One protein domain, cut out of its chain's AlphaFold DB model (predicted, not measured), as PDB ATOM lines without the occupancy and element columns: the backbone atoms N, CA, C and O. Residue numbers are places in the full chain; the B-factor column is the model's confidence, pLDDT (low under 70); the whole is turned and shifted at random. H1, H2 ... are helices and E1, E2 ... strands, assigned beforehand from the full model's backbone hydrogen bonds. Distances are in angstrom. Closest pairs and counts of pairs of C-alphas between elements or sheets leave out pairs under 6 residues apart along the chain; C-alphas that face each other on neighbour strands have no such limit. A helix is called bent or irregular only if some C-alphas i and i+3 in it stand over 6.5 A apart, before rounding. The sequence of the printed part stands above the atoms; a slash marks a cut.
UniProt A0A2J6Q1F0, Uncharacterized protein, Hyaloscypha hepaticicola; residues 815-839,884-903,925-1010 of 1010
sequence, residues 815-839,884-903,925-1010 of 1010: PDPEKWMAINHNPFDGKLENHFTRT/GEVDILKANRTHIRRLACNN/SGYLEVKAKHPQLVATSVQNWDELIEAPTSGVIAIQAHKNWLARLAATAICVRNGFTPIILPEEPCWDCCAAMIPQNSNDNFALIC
ATOM      1  N   PRO A 815     391.779 294.049 234.791       84.69
ATOM      2  CA  PRO A 815     391.416 292.881 235.584       84.69
ATOM      3  C   PRO A 815     392.278 292.772 236.842       84.69
ATOM      4  O   PRO A 815     393.503 292.866 236.767       84.69
ATOM      5  N   ASP A 816     391.640 292.579 237.992       82.94
ATOM      6  CA  ASP A 816     392.328 292.421 239.270       82.94
ATOM      7  C   ASP A 816     392.402 290.926 239.611       82.94
ATOM      8  O   ASP A 816     391.372 290.332 239.955       82.94
ATOM      9  N   PRO A 817     393.593 290.294 239.554       79.44
ATOM     10  CA  PRO A 817     393.737 288.867 239.823       79.44
ATOM     11  C   PRO A 817     393.266 288.463 241.223       79.44
ATOM     12  O   PRO A 817     392.924 287.301 241.432       79.44
ATOM     13  N   GLU A 818     393.225 289.387 242.188       82.81
ATOM     14  CA  GLU A 818     392.757 289.114 243.551       82.81
ATOM     15  C   GLU A 818     391.224 289.043 243.647       82.81
ATOM     16  O   GLU A 818     390.684 288.499 244.615       82.81
ATOM     17  N   LYS A 819     390.506 289.522 242.623       79.75
ATOM     18  CA  LYS A 819     389.035 289.549 242.565       79.75
ATOM     19  C   LYS A 819     388.410 288.387 241.806       79.75
ATOM     20  O   LYS A 819     387.193 288.375 241.638       79.75
ATOM     21  N   TRP A 820     389.183 287.370 241.429       75.31
ATOM     22  CA  TRP A 820     388.666 286.193 240.716       75.31
ATOM     23  C   TRP A 820     387.482 285.517 241.435       75.31
ATOM     24  O   TRP A 820     386.574 285.007 240.790       75.31
ATOM     25  N   MET A 821     387.438 285.567 242.775       75.62
ATOM     26  CA  MET A 821     386.328 285.024 243.578       75.62
ATOM     27  C   MET A 821     385.012 285.809 243.442       75.62
ATOM     28  O   MET A 821     383.968 285.321 243.864       75.62
ATOM     29  N   ALA A 822     385.050 287.027 242.897       77.69
ATOM     30  CA  ALA A 822     383.871 287.845 242.626       77.69
ATOM     31  C   ALA A 822     383.296 287.617 241.213       77.69
ATOM     32  O   ALA A 822     382.233 288.160 240.905       77.69
ATOM     33  N   ILE A 823     383.970 286.820 240.373       86.00
ATOM     34  CA  ILE A 823     383.576 286.520 238.993       86.00
ATOM     35  C   ILE A 823     382.952 285.124 238.947       86.00
ATOM     36  O   ILE A 823     383.656 284.119 239.012       86.00
ATOM     37  N   ASN A 824     381.621 285.049 238.844       86.19
ATOM     38  CA  ASN A 824     380.903 283.769 238.806       86.19
ATOM     39  C   ASN A 824     380.508 283.355 237.388       86.19
ATOM     40  O   ASN A 824     380.571 282.174 237.057       86.19
ATOM     41  N   HIS A 825     380.035 284.317 236.582       88.69
ATOM     42  CA  HIS A 825     379.462 284.072 235.247       88.69
ATOM     43  C   HIS A 825     378.374 282.981 235.252       88.69
ATOM     44  O   HIS A 825     378.329 282.094 234.398       88.69
ATOM     45  N   ASN A 826     377.468 283.049 236.231       91.56
ATOM     46  CA  ASN A 826     376.358 282.103 236.355       91.56
ATOM     47  C   ASN A 826     375.436 282.143 235.119       91.56
ATOM     48  O   ASN A 826     375.234 283.213 234.540       91.56
ATOM     49  N   PRO A 827     374.786 281.028 234.732       92.06
ATOM     50  CA  PRO A 827     373.760 281.058 233.694       92.06
ATOM     51  C   PRO A 827     372.621 282.012 234.073       92.06
ATOM     52  O   PRO A 827     372.071 281.919 235.170       92.06
ATOM     53  N   PHE A 828     372.230 282.900 233.160       92.88
ATOM     54  CA  PHE A 828     371.076 283.773 233.366       92.88
ATOM     55  C   PHE A 828     369.796 282.933 233.454       92.88
ATOM     56  O   PHE A 828     369.569 282.054 232.613       92.88
ATOM     57  N   ASP A 829     368.977 283.189 234.477       88.69
ATOM     58  CA  ASP A 829     367.750 282.442 234.789       88.69
ATOM     59  C   ASP A 829     366.469 283.152 234.311       88.69
ATOM     60  O   ASP A 829     365.378 282.582 234.391       88.69
ATOM     61  N   GLY A 830     366.599 284.366 233.768       86.00
ATOM     62  CA  GLY A 830     365.485 285.180 233.286       86.00
ATOM     63  C   GLY A 830     364.885 286.133 234.313       86.00
ATOM     64  O   GLY A 830     363.945 286.854 233.970       86.00
ATOM     65  N   LYS A 831     365.379 286.152 235.557       88.44
ATOM     66  CA  LYS A 831     364.949 287.141 236.552       88.44
ATOM     67  C   LYS A 831     365.631 288.475 236.292       88.44
ATOM     68  O   LYS A 831     366.835 288.526 236.067       88.44
ATOM     69  N   LEU A 832     364.839 289.544 236.342       89.50
ATOM     70  CA  LEU A 832     365.297 290.917 236.155       89.50
ATOM     71  C   LEU A 832     365.565 291.535 237.528       89.50
ATOM     72  O   LEU A 832     364.633 291.861 238.263       89.50
ATOM     73  N   GLU A 833     366.838 291.670 237.880       92.25
ATOM     74  CA  GLU A 833     367.292 292.190 239.169       92.25
ATOM     75  C   GLU A 833     368.239 293.385 238.976       92.25
ATOM     76  O   GLU A 833     368.744 293.635 237.881       92.25
ATOM     77  N   ASN A 834     368.466 294.153 240.045       93.06
ATOM     78  CA  ASN A 834     369.414 295.268 240.058       93.06
ATOM     79  C   ASN A 834     370.566 294.970 241.019       93.06
ATOM     80  O   ASN A 834     370.446 295.193 242.224       93.06
ATOM     81  N   HIS A 835     371.691 294.513 240.478       94.44
ATOM     82  CA  HIS A 835     372.920 294.281 241.242       94.44
ATOM     83  C   HIS A 835     373.889 295.480 241.191       94.44
ATOM     84  O   HIS A 835     374.856 295.539 241.942       94.44
ATOM     85  N   PHE A 836     373.580 296.507 240.390       93.38
ATOM     86  CA  PHE A 836     374.411 297.704 240.177       93.38
ATOM     87  C   PHE A 836     373.933 298.935 240.974       93.38
ATOM     88  O   PHE A 836     374.149 300.079 240.566       93.38
ATOM     89  N   THR A 837     373.266 298.733 242.115       89.44
ATOM     90  CA  THR A 837     372.641 299.803 242.931       89.44
ATOM     91  C   THR A 837     373.614 300.868 243.440       89.44
ATOM     92  O   THR A 837     373.195 301.972 243.774       89.44
ATOM     93  N   ARG A 838     374.910 300.551 243.493       89.94
ATOM     94  CA  ARG A 838     375.975 301.403 244.046       89.94
ATOM     95  C   ARG A 838     376.785 302.130 242.960       89.94
ATOM     96  O   ARG A 838     377.807 302.745 243.267       89.94
ATOM     97  N   THR A 839     376.328 302.058 241.709       90.56
ATOM     98  CA  THR A 839     376.928 302.752 240.566       90.56
ATOM     99  C   THR A 839     376.751 304.264 240.685       90.56
ATOM    100  O   THR A 839     375.656 304.757 240.943       90.56
ATOM    101  N   GLY A 884     385.969 302.635 235.241       92.69
ATOM    102  CA  GLY A 884     386.415 302.993 233.904       92.69
ATOM    103  C   GLY A 884     385.780 304.278 233.403       92.69
ATOM    104  O   GLY A 884     384.869 304.831 234.016       92.69
ATOM    105  N   GLU A 885     386.257 304.732 232.255       94.19
ATOM    106  CA  GLU A 885     385.730 305.871 231.519       94.19
ATOM    107  C   GLU A 885     384.851 305.397 230.358       94.19
ATOM    108  O   GLU A 885     385.098 304.351 229.741       94.19
ATOM    109  N   VAL A 886     383.821 306.182 230.043       92.81
ATOM    110  CA  VAL A 886     382.846 305.863 228.995       92.81
ATOM    111  C   VAL A 886     382.640 307.017 228.025       92.81
ATOM    112  O   VAL A 886     382.631 308.181 228.410       92.81
ATOM    113  N   ASP A 887     382.405 306.679 226.758       91.62
ATOM    114  CA  ASP A 887     381.983 307.630 225.731       91.62
ATOM    115  C   ASP A 887     380.549 307.308 225.298       91.62
ATOM    116  O   ASP A 887     380.287 306.482 224.418       91.62
ATOM    117  N   ILE A 888     379.602 307.947 225.980       90.31
ATOM    118  CA  ILE A 888     378.168 307.689 225.818       90.31
ATOM    119  C   ILE A 888     377.669 308.196 224.463       90.31
ATOM    120  O   ILE A 888     376.831 307.548 223.831       90.31
ATOM    121  N   LEU A 889     378.186 309.333 223.989       88.62
ATOM    122  CA  LEU A 889     377.775 309.911 222.712       88.62
ATOM    123  C   LEU A 889     378.198 309.002 221.556       88.62
ATOM    124  O   LEU A 889     377.380 308.702 220.680       88.62
ATOM    125  N   LYS A 890     379.439 308.503 221.586       87.81
ATOM    126  CA  LYS A 890     379.933 307.522 220.615       87.81
ATOM    127  C   LYS A 890     379.182 306.203 220.711       87.81
ATOM    128  O   LYS A 890     378.749 305.699 219.678       87.81
ATOM    129  N   ALA A 891     378.940 305.686 221.918       88.19
ATOM    130  CA  ALA A 891     378.148 304.471 222.107       88.19
ATOM    131  C   ALA A 891     376.741 304.608 221.507       88.19
ATOM    132  O   ALA A 891     376.290 303.723 220.785       88.19
ATOM    133  N   ASN A 892     376.078 305.751 221.700       84.50
ATOM    134  CA  ASN A 892     374.749 305.998 221.144       84.50
ATOM    135  C   ASN A 892     374.728 306.140 219.605       84.50
ATOM    136  O   ASN A 892     373.675 305.958 218.997       84.50
ATOM    137  N   ARG A 893     375.865 306.445 218.962       83.31
ATOM    138  CA  ARG A 893     376.007 306.424 217.489       83.31
ATOM    139  C   ARG A 893     376.173 305.011 216.925       83.31
ATOM    140  O   ARG A 893     375.978 304.815 215.728       83.31
ATOM    141  N   THR A 894     376.545 304.039 217.757       78.62
ATOM    142  CA  THR A 894     376.652 302.631 217.350       78.62
ATOM    143  C   THR A 894     375.285 301.935 217.352       78.62
ATOM    144  O   THR A 894     374.284 302.497 217.794       78.62
ATOM    145  N   HIS A 895     375.213 300.713 216.815       75.44
ATOM    146  CA  HIS A 895     373.961 299.963 216.676       75.44
ATOM    147  C   HIS A 895     373.437 299.450 218.035       75.44
ATOM    148  O   HIS A 895     373.545 298.267 218.345       75.44
ATOM    149  N   ILE A 896     372.825 300.324 218.838       86.19
ATOM    150  CA  ILE A 896     372.036 299.932 220.016       86.19
ATOM    151  C   ILE A 896     370.650 299.476 219.551       86.19
ATOM    152  O   ILE A 896     369.925 300.225 218.887       86.19
ATOM    153  N   ARG A 897     370.239 298.263 219.930       88.56
ATOM    154  CA  ARG A 897     368.900 297.733 219.640       88.56
ATOM    155  C   ARG A 897     367.993 297.978 220.837       88.56
ATOM    156  O   ARG A 897     368.311 297.588 221.952       88.56
ATOM    157  N   ARG A 898     366.842 298.609 220.622       87.25
ATOM    158  CA  ARG A 898     365.801 298.742 221.652       87.25
ATOM    159  C   ARG A 898     364.731 297.703 221.379       87.25
ATOM    160  O   ARG A 898     364.196 297.668 220.270       87.25
ATOM    161  N   LEU A 899     364.420 296.865 222.362       84.75
ATOM    162  CA  LEU A 899     363.382 295.859 222.188       84.75
ATOM    163  C   LEU A 899     362.011 296.543 222.053       84.75
ATOM    164  O   LEU A 899     361.537 297.205 222.980       84.75
ATOM    165  N   ALA A 900     361.384 296.382 220.886       72.38
ATOM    166  CA  ALA A 900     360.043 296.870 220.579       72.38
ATOM    167  C   ALA A 900     359.087 295.691 220.343       72.38
ATOM    168  O   ALA A 900     359.487 294.657 219.807       72.38
ATOM    169  N   CYS A 901     357.820 295.856 220.725       56.34
ATOM    170  CA  CYS A 901     356.768 294.900 220.396       56.34
ATOM    171  C   CYS A 901     356.361 295.058 218.928       56.34
ATOM    172  O   CYS A 901     355.935 296.138 218.526       56.34
ATOM    173  N   ASN A 902     356.455 293.988 218.137       49.84
ATOM    174  CA  ASN A 902     356.122 294.004 216.709       49.84
ATOM    175  C   ASN A 902     354.690 293.515 216.405       49.84
ATOM    176  O   ASN A 902     354.413 293.127 215.272       49.84
ATOM    177  N   ASN A 903     353.768 293.511 217.378       50.12
ATOM    178  CA  ASN A 903     352.386 293.098 217.112       50.12
ATOM    179  C   ASN A 903     351.594 294.219 216.385       50.12
ATOM    180  O   ASN A 903     351.446 295.308 216.951       50.12
ATOM    181  N   SER A 925     355.295 282.690 228.532       60.31
ATOM    182  CA  SER A 925     356.411 281.761 228.426       60.31
ATOM    183  C   SER A 925     357.586 282.330 229.222       60.31
ATOM    184  O   SER A 925     358.114 283.404 228.921       60.31
ATOM    185  N   GLY A 926     357.957 281.643 230.304       71.69
ATOM    186  CA  GLY A 926     359.107 282.028 231.117       71.69
ATOM    187  C   GLY A 926     360.385 281.966 230.281       71.69
ATOM    188  O   GLY A 926     360.472 281.182 229.336       71.69
ATOM    189  N   TYR A 927     361.402 282.755 230.632       84.62
ATOM    190  CA  TYR A 927     362.691 282.747 229.927       84.62
ATOM    191  C   TYR A 927     363.233 281.327 229.707       84.62
ATOM    192  O   TYR A 927     363.700 281.017 228.619       84.62
ATOM    193  N   LEU A 928     363.113 280.439 230.702       85.00
ATOM    194  CA  LEU A 928     363.563 279.048 230.602       85.00
ATOM    195  C   LEU A 928     362.824 278.249 229.513       85.00
ATOM    196  O   LEU A 928     363.445 277.445 228.820       85.00
ATOM    197  N   GLU A 929     361.528 278.494 229.320       84.19
ATOM    198  CA  GLU A 929     360.724 277.841 228.281       84.19
ATOM    199  C   GLU A 929     361.083 278.361 226.886       84.19
ATOM    200  O   GLU A 929     361.216 277.582 225.942       84.19
ATOM    201  N   VAL A 930     361.280 279.676 226.752       84.50
ATOM    202  CA  VAL A 930     361.696 280.304 225.487       84.50
ATOM    203  C   VAL A 930     363.124 279.902 225.131       84.50
ATOM    204  O   VAL A 930     363.389 279.532 223.992       84.50
ATOM    205  N   LYS A 931     364.035 279.885 226.108       86.25
ATOM    206  CA  LYS A 931     365.420 279.414 225.969       86.25
ATOM    207  C   LYS A 931     365.483 277.974 225.460       86.25
ATOM    208  O   LYS A 931     366.334 277.667 224.633       86.25
ATOM    209  N   ALA A 932     364.578 277.100 225.908       86.75
ATOM    210  CA  ALA A 932     364.503 275.725 225.409       86.75
ATOM    211  C   ALA A 932     364.108 275.651 223.920       86.75
ATOM    212  O   ALA A 932     364.570 274.763 223.207       86.75
ATOM    213  N   LYS A 933     363.286 276.594 223.436       86.50
ATOM    214  CA  LYS A 933     362.899 276.716 222.016       86.50
ATOM    215  C   LYS A 933     363.941 277.459 221.172       86.50
ATOM    216  O   LYS A 933     364.048 277.215 219.973       86.50
ATOM    217  N   HIS A 934     364.699 278.359 221.793       87.75
ATOM    218  CA  HIS A 934     365.647 279.265 221.148       87.75
ATOM    219  C   HIS A 934     367.016 279.212 221.847       87.75
ATOM    220  O   HIS A 934     367.312 280.068 222.686       87.75
ATOM    221  N   PRO A 935     367.877 278.234 221.498       86.81
ATOM    222  CA  PRO A 935     369.189 278.055 222.127       86.81
ATOM    223  C   PRO A 935     370.111 279.276 222.024       86.81
ATOM    224  O   PRO A 935     370.967 279.469 222.881       86.81
ATOM    225  N   GLN A 936     369.919 280.140 221.024       87.75
ATOM    226  CA  GLN A 936     370.695 281.372 220.868       87.75
ATOM    227  C   GLN A 936     370.418 282.424 221.961       87.75
ATOM    228  O   GLN A 936     371.151 283.399 222.068       87.75
ATOM    229  N   LEU A 937     369.368 282.246 222.773       87.94
ATOM    230  CA  LEU A 937     369.041 283.118 223.906       87.94
ATOM    231  C   LEU A 937     369.837 282.758 225.179       87.94
ATOM    232  O   LEU A 937     369.715 283.448 226.187       87.94
ATOM    233  N   VAL A 938     370.630 281.676 225.173       91.25
ATOM    234  CA  VAL A 938     371.452 281.274 226.326       91.25
ATOM    235  C   VAL A 938     372.419 282.403 226.681       91.25
ATOM    236  O   VAL A 938     373.372 282.656 225.950       91.25
ATOM    237  N   ALA A 939     372.169 283.049 227.820       91.94
ATOM    238  CA  ALA A 939     372.983 284.153 228.302       91.94
ATOM    239  C   ALA A 939     373.720 283.835 229.609       91.94
ATOM    240  O   ALA A 939     373.211 283.108 230.472       91.94
ATOM    241  N   THR A 940     374.893 284.441 229.767       94.75
ATOM    242  CA  THR A 940     375.650 284.513 231.022       94.75
ATOM    243  C   THR A 940     375.193 285.730 231.820       94.75
ATOM    244  O   THR A 940     375.158 286.839 231.293       94.75
ATOM    245  N   SER A 941     374.828 285.543 233.084       94.94
ATOM    246  CA  SER A 941     374.452 286.638 233.978       94.94
ATOM    247  C   SER A 941     375.692 287.426 234.395       94.94
ATOM    248  O   SER A 941     376.683 286.833 234.810       94.94
ATOM    249  N   VAL A 942     375.595 288.751 234.328       95.94
ATOM    250  CA  VAL A 942     376.603 289.710 234.789       95.94
ATOM    251  C   VAL A 942     375.999 290.518 235.932       95.94
ATOM    252  O   VAL A 942     375.047 291.282 235.735       95.94
ATOM    253  N   GLN A 943     376.521 290.310 237.139       94.12
ATOM    254  CA  GLN A 943     375.980 290.857 238.389       94.12
ATOM    255  C   GLN A 943     376.869 291.939 239.014       94.12
ATOM    256  O   GLN A 943     376.438 292.634 239.925       94.12
ATOM    257  N   ASN A 944     378.097 292.127 238.541       93.19
ATOM    258  CA  ASN A 944     378.978 293.188 239.025       93.19
ATOM    259  C   ASN A 944     379.897 293.708 237.909       93.19
ATOM    260  O   ASN A 944     379.904 293.186 236.793       93.19
ATOM    261  N   TRP A 945     380.644 294.777 238.198       93.44
ATOM    262  CA  TRP A 945     381.524 295.406 237.211       93.44
ATOM    263  C   TRP A 945     382.747 294.556 236.856       93.44
ATOM    264  O   TRP A 945     383.177 294.616 235.711       93.44
ATOM    265  N   ASP A 946     383.282 293.759 237.786       91.38
ATOM    266  CA  ASP A 946     384.412 292.858 237.514       91.38
ATOM    267  C   ASP A 946     384.004 291.762 236.508       91.38
ATOM    268  O   ASP A 946     384.698 291.539 235.519       91.38
ATOM    269  N   GLU A 947     382.803 291.188 236.656       93.00
ATOM    270  CA  GLU A 947     382.227 290.243 235.688       93.00
ATOM    271  C   GLU A 947     382.009 290.849 234.292       93.00
ATOM    272  O   GLU A 947     382.052 290.112 233.307       93.00
ATOM    273  N   LEU A 948     381.759 292.164 234.195       93.19
ATOM    274  CA  LEU A 948     381.600 292.866 232.915       93.19
ATOM    275  C   LEU A 948     382.946 293.217 232.265       93.19
ATOM    276  O   LEU A 948     383.067 293.153 231.039       93.19
ATOM    277  N   ILE A 949     383.937 293.619 233.069       90.81
ATOM    278  CA  ILE A 949     385.309 293.886 232.607       90.81
ATOM    279  C   ILE A 949     385.901 292.601 232.024       90.81
ATOM    280  O   ILE A 949     386.456 292.620 230.928       90.81
ATOM    281  N   GLU A 950     385.698 291.478 232.711       90.19
ATOM    282  CA  GLU A 950     386.130 290.147 232.282       90.19
ATOM    283  C   GLU A 950     384.978 289.344 231.655       90.19
ATOM    284  O   GLU A 950     384.847 288.144 231.877       90.19
ATOM    285  N   ALA A 951     384.105 289.993 230.876       89.81
ATOM    286  CA  ALA A 951     382.985 289.309 230.234       89.81
ATOM    287  C   ALA A 951     383.459 288.234 229.227       89.81
ATOM    288  O   ALA A 951     384.481 288.421 228.556       89.81
ATOM    289  N   PRO A 952     382.699 287.133 229.046       85.81
ATOM    290  CA  PRO A 952     383.009 286.116 228.043       85.81
ATOM    291  C   PRO A 952     383.201 286.718 226.646       85.81
ATOM    292  O   PRO A 952     382.388 287.515 226.193       85.81
ATOM    293  N   THR A 953     384.249 286.312 225.927       79.06
ATOM    294  CA  THR A 953     384.581 286.885 224.607       79.06
ATOM    295  C   THR A 953     383.631 286.462 223.485       79.06
ATOM    296  O   THR A 953     383.715 287.014 222.386       79.06
ATOM    297  N   SER A 954     382.739 285.501 223.740       79.75
ATOM    298  CA  SER A 954     381.719 285.042 222.801       79.75
ATOM    299  C   SER A 954     380.367 284.795 223.477       79.75
ATOM    300  O   SER A 954     380.293 284.379 224.635       79.75
ATOM    301  N   GLY A 955     379.285 285.023 222.727       87.00
ATOM    302  CA  GLY A 955     377.921 284.671 223.127       87.00
ATOM    303  C   GLY A 955     377.082 285.846 223.632       87.00
ATOM    304  O   GLY A 955     377.276 286.999 223.239       87.00
ATOM    305  N   VAL A 956     376.088 285.529 224.466       93.00
ATOM    306  CA  VAL A 956     375.133 286.503 225.007       93.00
ATOM    307  C   VAL A 956     375.411 286.719 226.491       93.00
ATOM    308  O   VAL A 956     375.522 285.760 227.254       93.00
ATOM    309  N   ILE A 957     375.482 287.975 226.923       95.88
ATOM    310  CA  ILE A 957     375.532 288.343 228.344       95.88
ATOM    311  C   ILE A 957     374.247 289.061 228.753       95.88
ATOM    312  O   ILE A 957     373.636 289.751 227.940       95.88
ATOM    313  N   ALA A 958     373.830 288.910 230.006       95.56
ATOM    314  CA  ALA A 958     372.675 289.583 230.588       95.56
ATOM    315  C   ALA A 958     373.109 290.415 231.795       95.56
ATOM    316  O   ALA A 958     373.499 289.871 232.827       95.56
ATOM    317  N   ILE A 959     373.058 291.737 231.656       96.62
ATOM    318  CA  ILE A 959     373.511 292.684 232.676       96.62
ATOM    319  C   ILE A 959     372.347 293.038 233.587       96.62
ATOM    320  O   ILE A 959     371.381 293.670 233.162       96.62
ATOM    321  N   GLN A 960     372.471 292.657 234.856       94.44
ATOM    322  CA  GLN A 960     371.428 292.774 235.875       94.44
ATOM    323  C   GLN A 960     371.341 294.193 236.461       94.44
ATOM    324  O   GLN A 960     371.629 294.417 237.639       94.44
ATOM    325  N   ALA A 961     370.970 295.170 235.632       94.75
ATOM    326  CA  ALA A 961     370.842 296.588 235.990       94.75
ATOM    327  C   ALA A 961     369.380 297.082 235.970       94.75
ATOM    328  O   ALA A 961     369.109 298.252 235.687       94.75
ATOM    329  N   HIS A 962     368.430 296.199 236.285       92.12
ATOM    330  CA  HIS A 962     367.004 296.462 236.115       92.12
ATOM    331  C   HIS A 962     366.536 297.727 236.854       92.12
ATOM    332  O   HIS A 962     366.837 297.925 238.032       92.12
ATOM    333  N   LYS A 963     365.784 298.603 236.171       87.38
ATOM    334  CA  LYS A 963     365.287 299.893 236.711       87.38
ATOM    335  C   LYS A 963     366.382 300.830 237.251       87.38
ATOM    336  O   LYS A 963     366.102 301.717 238.054       87.38
ATOM    337  N   ASN A 964     367.624 300.661 236.800       90.75
ATOM    338  CA  ASN A 964     368.754 301.511 237.156       90.75
ATOM    339  C   ASN A 964     369.317 302.196 235.911       90.75
ATOM    340  O   ASN A 964     370.330 301.771 235.360       90.75
ATOM    341  N   TRP A 965     368.648 303.257 235.459       89.06
ATOM    342  CA  TRP A 965     368.972 303.916 234.191       89.06
ATOM    343  C   TRP A 965     370.450 304.323 234.077       89.06
ATOM    344  O   TRP A 965     371.043 304.186 233.008       89.06
ATOM    345  N   LEU A 966     371.070 304.752 235.185       90.06
ATOM    346  CA  LEU A 966     372.467 305.179 235.220       90.06
ATOM    347  C   LEU A 966     373.425 303.997 235.001       90.06
ATOM    348  O   LEU A 966     374.349 304.089 234.191       90.06
ATOM    349  N   ALA A 967     373.181 302.866 235.673       93.12
ATOM    350  CA  ALA A 967     373.955 301.644 235.459       93.12
ATOM    351  C   ALA A 967     373.729 301.061 234.059       93.12
ATOM    352  O   ALA A 967     374.688 300.645 233.415       93.12
ATOM    353  N   ARG A 968     372.491 301.092 233.555       93.81
ATOM    354  CA  ARG A 968     372.151 300.648 232.193       93.81
ATOM    355  C   ARG A 968     372.872 301.484 231.140       93.81
ATOM    356  O   ARG A 968     373.405 300.924 230.184       93.81
ATOM    357  N   LEU A 969     372.944 302.803 231.329       92.25
ATOM    358  CA  LEU A 969     373.658 303.724 230.443       92.25
ATOM    359  C   LEU A 969     375.169 303.448 230.432       92.25
ATOM    360  O   LEU A 969     375.755 303.288 229.360       92.25
ATOM    361  N   ALA A 970     375.788 303.330 231.612       94.00
ATOM    362  CA  ALA A 970     377.210 303.007 231.741       94.00
ATOM    363  C   ALA A 970     377.548 301.625 231.155       94.00
ATOM    364  O   ALA A 970     378.485 301.500 230.367       94.00
ATOM    365  N   ALA A 971     376.749 300.603 231.477       95.00
ATOM    366  CA  ALA A 971     376.929 299.253 230.958       95.00
ATOM    367  C   ALA A 971     376.784 299.206 229.435       95.00
ATOM    368  O   ALA A 971     377.595 298.577 228.768       95.00
ATOM    369  N   THR A 972     375.819 299.937 228.865       94.44
ATOM    370  CA  THR A 972     375.657 300.050 227.408       94.44
ATOM    371  C   THR A 972     376.934 300.571 226.748       94.44
ATOM    372  O   THR A 972     377.403 299.982 225.775       94.44
ATOM    373  N   ALA A 973     377.529 301.641 227.282       93.38
ATOM    374  CA  ALA A 973     378.756 302.210 226.729       93.38
ATOM    375  C   ALA A 973     379.963 301.261 226.862       93.38
ATOM    376  O   ALA A 973     380.742 301.123 225.917       93.38
ATOM    377  N   ILE A 974     380.087 300.562 227.995       93.56
ATOM    378  CA  ILE A 974     381.142 299.561 228.221       93.56
ATOM    379  C   ILE A 974     380.970 298.351 227.292       93.56
ATOM    380  O   ILE A 974     381.941 297.901 226.690       93.56
ATOM    381  N   CYS A 975     379.744 297.866 227.089       93.50
ATOM    382  CA  CYS A 975     379.452 296.778 226.156       93.50
ATOM    383  C   CYS A 975     379.854 297.118 224.723       93.50
ATOM    384  O   CYS A 975     380.537 296.321 224.085       93.50
ATOM    385  N   VAL A 976     379.481 298.306 224.232       91.75
ATOM    386  CA  VAL A 976     379.867 298.762 222.886       91.75
ATOM    387  C   VAL A 976     381.386 298.788 222.739       91.75
ATOM    388  O   VAL A 976     381.920 298.319 221.735       91.75
ATOM    389  N   ARG A 977     382.093 299.301 223.751       89.31
ATOM    390  CA  ARG A 977     383.560 299.314 223.779       89.31
ATOM    391  C   ARG A 977     384.152 297.904 223.727       89.31
ATOM    392  O   ARG A 977     385.127 297.697 223.013       89.31
ATOM    393  N   ASN A 978     383.553 296.952 224.439       89.56
ATOM    394  CA  ASN A 978     383.995 295.557 224.498       89.56
ATOM    395  C   ASN A 978     383.524 294.717 223.290       89.56
ATOM    396  O   ASN A 978     383.681 293.500 223.291       89.56
ATOM    397  N   GLY A 979     382.946 295.341 222.255       90.19
ATOM    398  CA  GLY A 979     382.528 294.659 221.025       90.19
ATOM    399  C   GLY A 979     381.180 293.938 221.110       90.19
ATOM    400  O   GLY A 979     380.848 293.165 220.214       90.19
ATOM    401  N   PHE A 980     380.385 294.185 222.153       92.69
ATOM    402  CA  PHE A 980     379.016 293.680 222.257       92.69
ATOM    403  C   PHE A 980     378.022 294.629 221.586       92.69
ATOM    404  O   PHE A 980     378.114 295.848 221.721       92.69
ATOM    405  N   THR A 981     377.004 294.064 220.941       93.19
ATOM    406  CA  THR A 981     375.809 294.769 220.465       93.19
ATOM    407  C   THR A 981     374.771 294.827 221.592       93.19
ATOM    408  O   THR A 981     374.192 293.788 221.932       93.19
ATOM    409  N   PRO A 982     374.489 296.003 222.186       93.94
ATOM    410  CA  PRO A 982     373.530 296.097 223.280       93.94
ATOM    411  C   PRO A 982     372.087 295.968 222.782       93.94
ATOM    412  O   PRO A 982     371.680 296.627 221.820       93.94
ATOM    413  N   ILE A 983     371.298 295.157 223.484       93.81
ATOM    414  CA  ILE A 983     369.849 295.028 223.351       93.81
ATOM    415  C   ILE A 983     369.226 295.547 224.648       93.81
ATOM    416  O   ILE A 983     369.275 294.887 225.685       93.81
ATOM    417  N   ILE A 984     368.643 296.741 224.595       92.56
ATOM    418  CA  ILE A 984     368.041 297.390 225.758       92.56
ATOM    419  C   ILE A 984     366.616 296.873 225.956       92.56
ATOM    420  O   ILE A 984     365.774 296.997 225.056       92.56
ATOM    421  N   LEU A 985     366.349 296.297 227.128       90.75
ATOM    422  CA  LEU A 985     365.062 295.685 227.463       90.75
ATOM    423  C   LEU A 985     364.078 296.713 228.069       90.75
ATOM    424  O   LEU A 985     364.506 297.628 228.768       90.75
ATOM    425  N   PRO A 986     362.757 296.623 227.829       86.94
ATOM    426  CA  PRO A 986     361.770 297.339 228.645       86.94
ATOM    427  C   PRO A 986     361.730 296.786 230.075       86.94
ATOM    428  O   PRO A 986     362.273 295.718 230.343       86.94
ATOM    429  N   GLU A 987     360.985 297.451 230.965       83.12
ATOM    430  CA  GLU A 987     360.729 296.933 232.319       83.12
ATOM    431  C   GLU A 987     360.126 295.514 232.323       83.12
ATOM    432  O   GLU A 987     360.380 294.725 233.225       83.12
ATOM    433  N   GLU A 988     359.330 295.179 231.307       82.25
ATOM    434  CA  GLU A 988     358.723 293.857 231.144       82.25
ATOM    435  C   GLU A 988     358.973 293.347 229.711       82.25
ATOM    436  O   GLU A 988     358.174 293.616 228.808       82.25
ATOM    437  N   PRO A 989     360.105 292.664 229.451       82.06
ATOM    438  CA  PRO A 989     360.468 292.173 228.128       82.06
ATOM    439  C   PRO A 989     359.709 290.897 227.749       82.06
ATOM    440  O   PRO A 989     359.439 290.029 228.577       82.06
ATOM    441  N   CYS A 990     359.427 290.751 226.455       83.69
ATOM    442  CA  CYS A 990     358.993 289.487 225.868       83.69
ATOM    443  C   CYS A 990     360.221 288.704 225.388       83.69
ATOM    444  O   CYS A 990     360.921 289.147 224.475       83.69
ATOM    445  N   TRP A 991     360.466 287.532 225.977       85.56
ATOM    446  CA  TRP A 991     361.638 286.715 225.657       85.56
ATOM    447  C   TRP A 991     361.620 286.162 224.228       85.56
ATOM    448  O   TRP A 991     362.685 286.041 223.627       85.56
ATOM    449  N   ASP A 992     360.446 285.903 223.645       82.81
ATOM    450  CA  ASP A 992     360.328 285.507 222.234       82.81
ATOM    451  C   ASP A 992     360.763 286.651 221.295       82.81
ATOM    452  O   ASP A 992     361.521 286.440 220.348       82.81
ATOM    453  N   CYS A 993     360.371 287.898 221.597       83.12
ATOM    454  CA  CYS A 993     360.860 289.072 220.866       83.12
ATOM    455  C   CYS A 993     362.370 289.280 221.063       83.12
ATOM    456  O   CYS A 993     363.055 289.661 220.112       83.12
ATOM    457  N   CYS A 994     362.902 289.020 222.265       86.00
ATOM    458  CA  CYS A 994     364.348 289.051 222.512       86.00
ATOM    459  C   CYS A 994     365.078 288.017 221.648       86.00
ATOM    460  O   CYS A 994     366.064 288.354 220.997       86.00
ATOM    461  N   ALA A 995     364.577 286.781 221.594       86.19
ATOM    462  CA  ALA A 995     365.160 285.710 220.790       86.19
ATOM    463  C   ALA A 995     365.154 286.037 219.290       86.19
ATOM    464  O   ALA A 995     366.113 285.709 218.596       86.19
ATOM    465  N   ALA A 996     364.119 286.723 218.792       85.12
ATOM    466  CA  ALA A 996     364.040 287.179 217.403       85.12
ATOM    467  C   ALA A 996     365.065 288.277 217.052       85.12
ATOM    468  O   ALA A 996     365.444 288.416 215.890       85.12
ATOM    469  N   MET A 997     365.532 289.052 218.039       86.25
ATOM    470  CA  MET A 997     366.580 290.064 217.849       86.25
ATOM    471  C   MET A 997     367.990 289.459 217.768       86.25
ATOM    472  O   MET A 997     368.913 290.168 217.361       86.25
ATOM    473  N   ILE A 998     368.167 288.187 218.143       87.94
ATOM    474  CA  ILE A 998     369.454 287.482 218.162       87.94
ATOM    475  C   ILE A 998     369.470 286.460 217.010       87.94
ATOM    476  O   ILE A 998     368.714 285.487 217.044       87.94
ATOM    477  N   PRO A 999     370.305 286.644 215.970       84.12
ATOM    478  CA  PRO A 999     370.365 285.708 214.850       84.12
ATOM    479  C   PRO A 999     370.935 284.352 215.288       84.12
ATOM    480  O   PRO A 999     371.939 284.298 215.989       84.12
ATOM    481  N   GLN A1000     370.342 283.250 214.815       73.06
ATOM    482  CA  GLN A1000     370.715 281.884 215.221       73.06
ATOM    483  C   GLN A1000     372.150 281.462 214.847       73.06
ATOM    484  O   GLN A1000     372.674 280.545 215.464       73.06
ATOM    485  N   ASN A1001     372.785 282.138 213.879       67.31
ATOM    486  CA  ASN A1001     374.130 281.827 213.370       67.31
ATOM    487  C   ASN A1001     375.051 283.064 213.337       67.31
ATOM    488  O   ASN A1001     375.900 283.169 212.452       67.31
ATOM    489  N   SER A1002     374.842 284.048 214.219       67.88
ATOM    490  CA  SER A1002     375.749 285.201 214.278       67.88
ATOM    491  C   SER A1002     376.998 284.885 215.106       67.88
ATOM    492  O   SER A1002     376.893 284.293 216.176       67.88
ATOM    493  N   ASN A1003     378.162 285.330 214.624       71.56
ATOM    494  CA  ASN A1003     379.396 285.407 215.413       71.56
ATOM    495  C   ASN A1003     379.458 286.694 216.262       71.56
ATOM    496  O   ASN A1003     380.468 286.940 216.918       71.56
ATOM    497  N   ASP A1004     378.419 287.533 216.216       82.88
ATOM    498  CA  ASP A1004     378.349 288.769 216.988       82.88
ATOM    499  C   ASP A1004     378.054 288.483 218.463       82.88
ATOM    500  O   ASP A1004     377.246 287.616 218.808       82.88
ATOM    501  N   ASN A1005     378.642 289.298 219.331       90.94
ATOM    502  CA  ASN A1005     378.386 289.269 220.764       90.94
ATOM    503  C   ASN A1005     377.195 290.168 221.102       90.94
ATOM    504  O   ASN A1005     377.135 291.313 220.651       90.94
ATOM    505  N   PHE A1006     376.258 289.687 221.921       93.56
ATOM    506  CA  PHE A1006     375.065 290.450 222.309       93.56
ATOM    507  C   PHE A1006     375.016 290.679 223.816       93.56
ATOM    508  O   PHE A1006     375.328 289.790 224.603       93.56
ATOM    509  N   ALA A1007     374.587 291.871 224.228       95.19
ATOM    510  CA  ALA A1007     374.419 292.215 225.636       95.19
ATOM    511  C   ALA A1007     372.965 292.602 225.917       95.19
ATOM    512  O   ALA A1007     372.492 293.632 225.446       95.19
ATOM    513  N   LEU A1008     372.248 291.784 226.684       95.38
ATOM    514  CA  LEU A1008     370.918 292.101 227.192       95.38
ATOM    515  C   LEU A1008     371.068 293.080 228.363       95.38
ATOM    516  O   LEU A1008     371.596 292.714 229.412       95.38
ATOM    517  N   ILE A1009     370.619 294.323 228.187       95.25
ATOM    518  CA  ILE A1009     370.630 295.348 229.241       95.25
ATOM    519  C   ILE A1009     369.267 295.326 229.942       95.25
ATOM    520  O   ILE A1009     368.303 295.937 229.456       95.25
ATOM    521  N   CYS A1010     369.196 294.566 231.040       90.81
ATOM    522  CA  CYS A1010     367.973 294.287 231.800       90.81
ATOM    523  C   CYS A1010     367.399 295.503 232.533       90.81
ATOM    524  O   CYS A1010     368.142 296.483 232.771       90.81
TER     525      CYS A1010
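Overview. This is residues 815 to 839, 884 to 903 and 925 to 1010 of the 1010 residues of an uncharacterized protein of Hyaloscypha hepaticicola (UniProt A0A2J6Q1F0). A twisted sheet of four parallel strands forms a wall, with the longest helix, H5, packed over one face along E4 and E5, and H2 packed on H5. H4 is on that same face, by E2, while short helices H3 and H6 make a pair off the sheet, on the far side from H5. The printed part has 131 residues, under half of them in named elements, in the order H1 E1 H2 H3 E2 H4 E3 H5 E4 H6 E5; the class is mixed and the sheet's order is E2 E3 E5 E4. It is compact, with a radius of gyration of the C-alphas of 14.0 A, and spans 43 by 33 by 29 A.

Arrangement. Start at H1, residues 817 to 822, which only just touches H4, residues 945 to 949, with 3 pairs of C-alphas within 8 A, the closest Ala 822 and Asp 946 at 7.2 A. E1, residues 884 to 886, pairs with no named strand. H2, residues 888 to 893, touches H5, residues 965 to 977, at a steep tilt of 62 degrees, the same way; the closest C-alphas are Ala 891 and Ala 973, 5.2 A. H3, residues 927 to 933, touches H6, residues 991 to 996, at a steep tilt of 40 degrees; the closest C-alphas are Tyr 927 and Trp 991, 5.9 A. Look next at the sheet: E2, residues 939 to 942, is parallel to E3, residues 956 to 959, with N 940 and O 956 within hydrogen-bond range at 2.9 A. E3 is parallel to E5, residues 1005 to 1009 (N 957 and O 1006, 2.9 A), and E5 to E4, residues 980 to 984 (N 981 and O 1005, 2.8 A). H5 makes two layers with the sheet, a helix on one face, at a height over the sheet of 8.8 A; it lies over E5 and E4, along the strands, 17 degrees from E4 on the local plane. E2, H4, E3 and E4, H6, E5 are strand-helix-strand units, two parallel neighbour strands with a helix between them along the chain; E3, H5, E4 is a split strand-helix-strand unit, with E5 between E3 and E4 in the sheet, and the crossover of each of these three units is right-handed. Every O i to N i+4 pair is within range in H2 to H6; H1 has 0 of 2, and 1 of 3 O i to N i+3 pairs.

Along the chain. Find C-alpha 817 at (393.737, 288.867, 239.823), where H1 begins; it is irregular, C-alphas 818 and 821 being 7.6 A apart. H5 runs 18.5 A from (368.972, 303.916, 234.191), E4 12.1 A, and E5 13.0 A to C-alpha 1009 at (370.630, 295.348, 229.241).

Size, cuts and confidence. Residues 840 to 883 and 904 to 924 are not printed, with C-alpha gaps of 11.6 A and 16.5 A. Of the links printed whole, none is long. Confidence is under 70 at residues 901 to 903, 925 and 1001 to 1002.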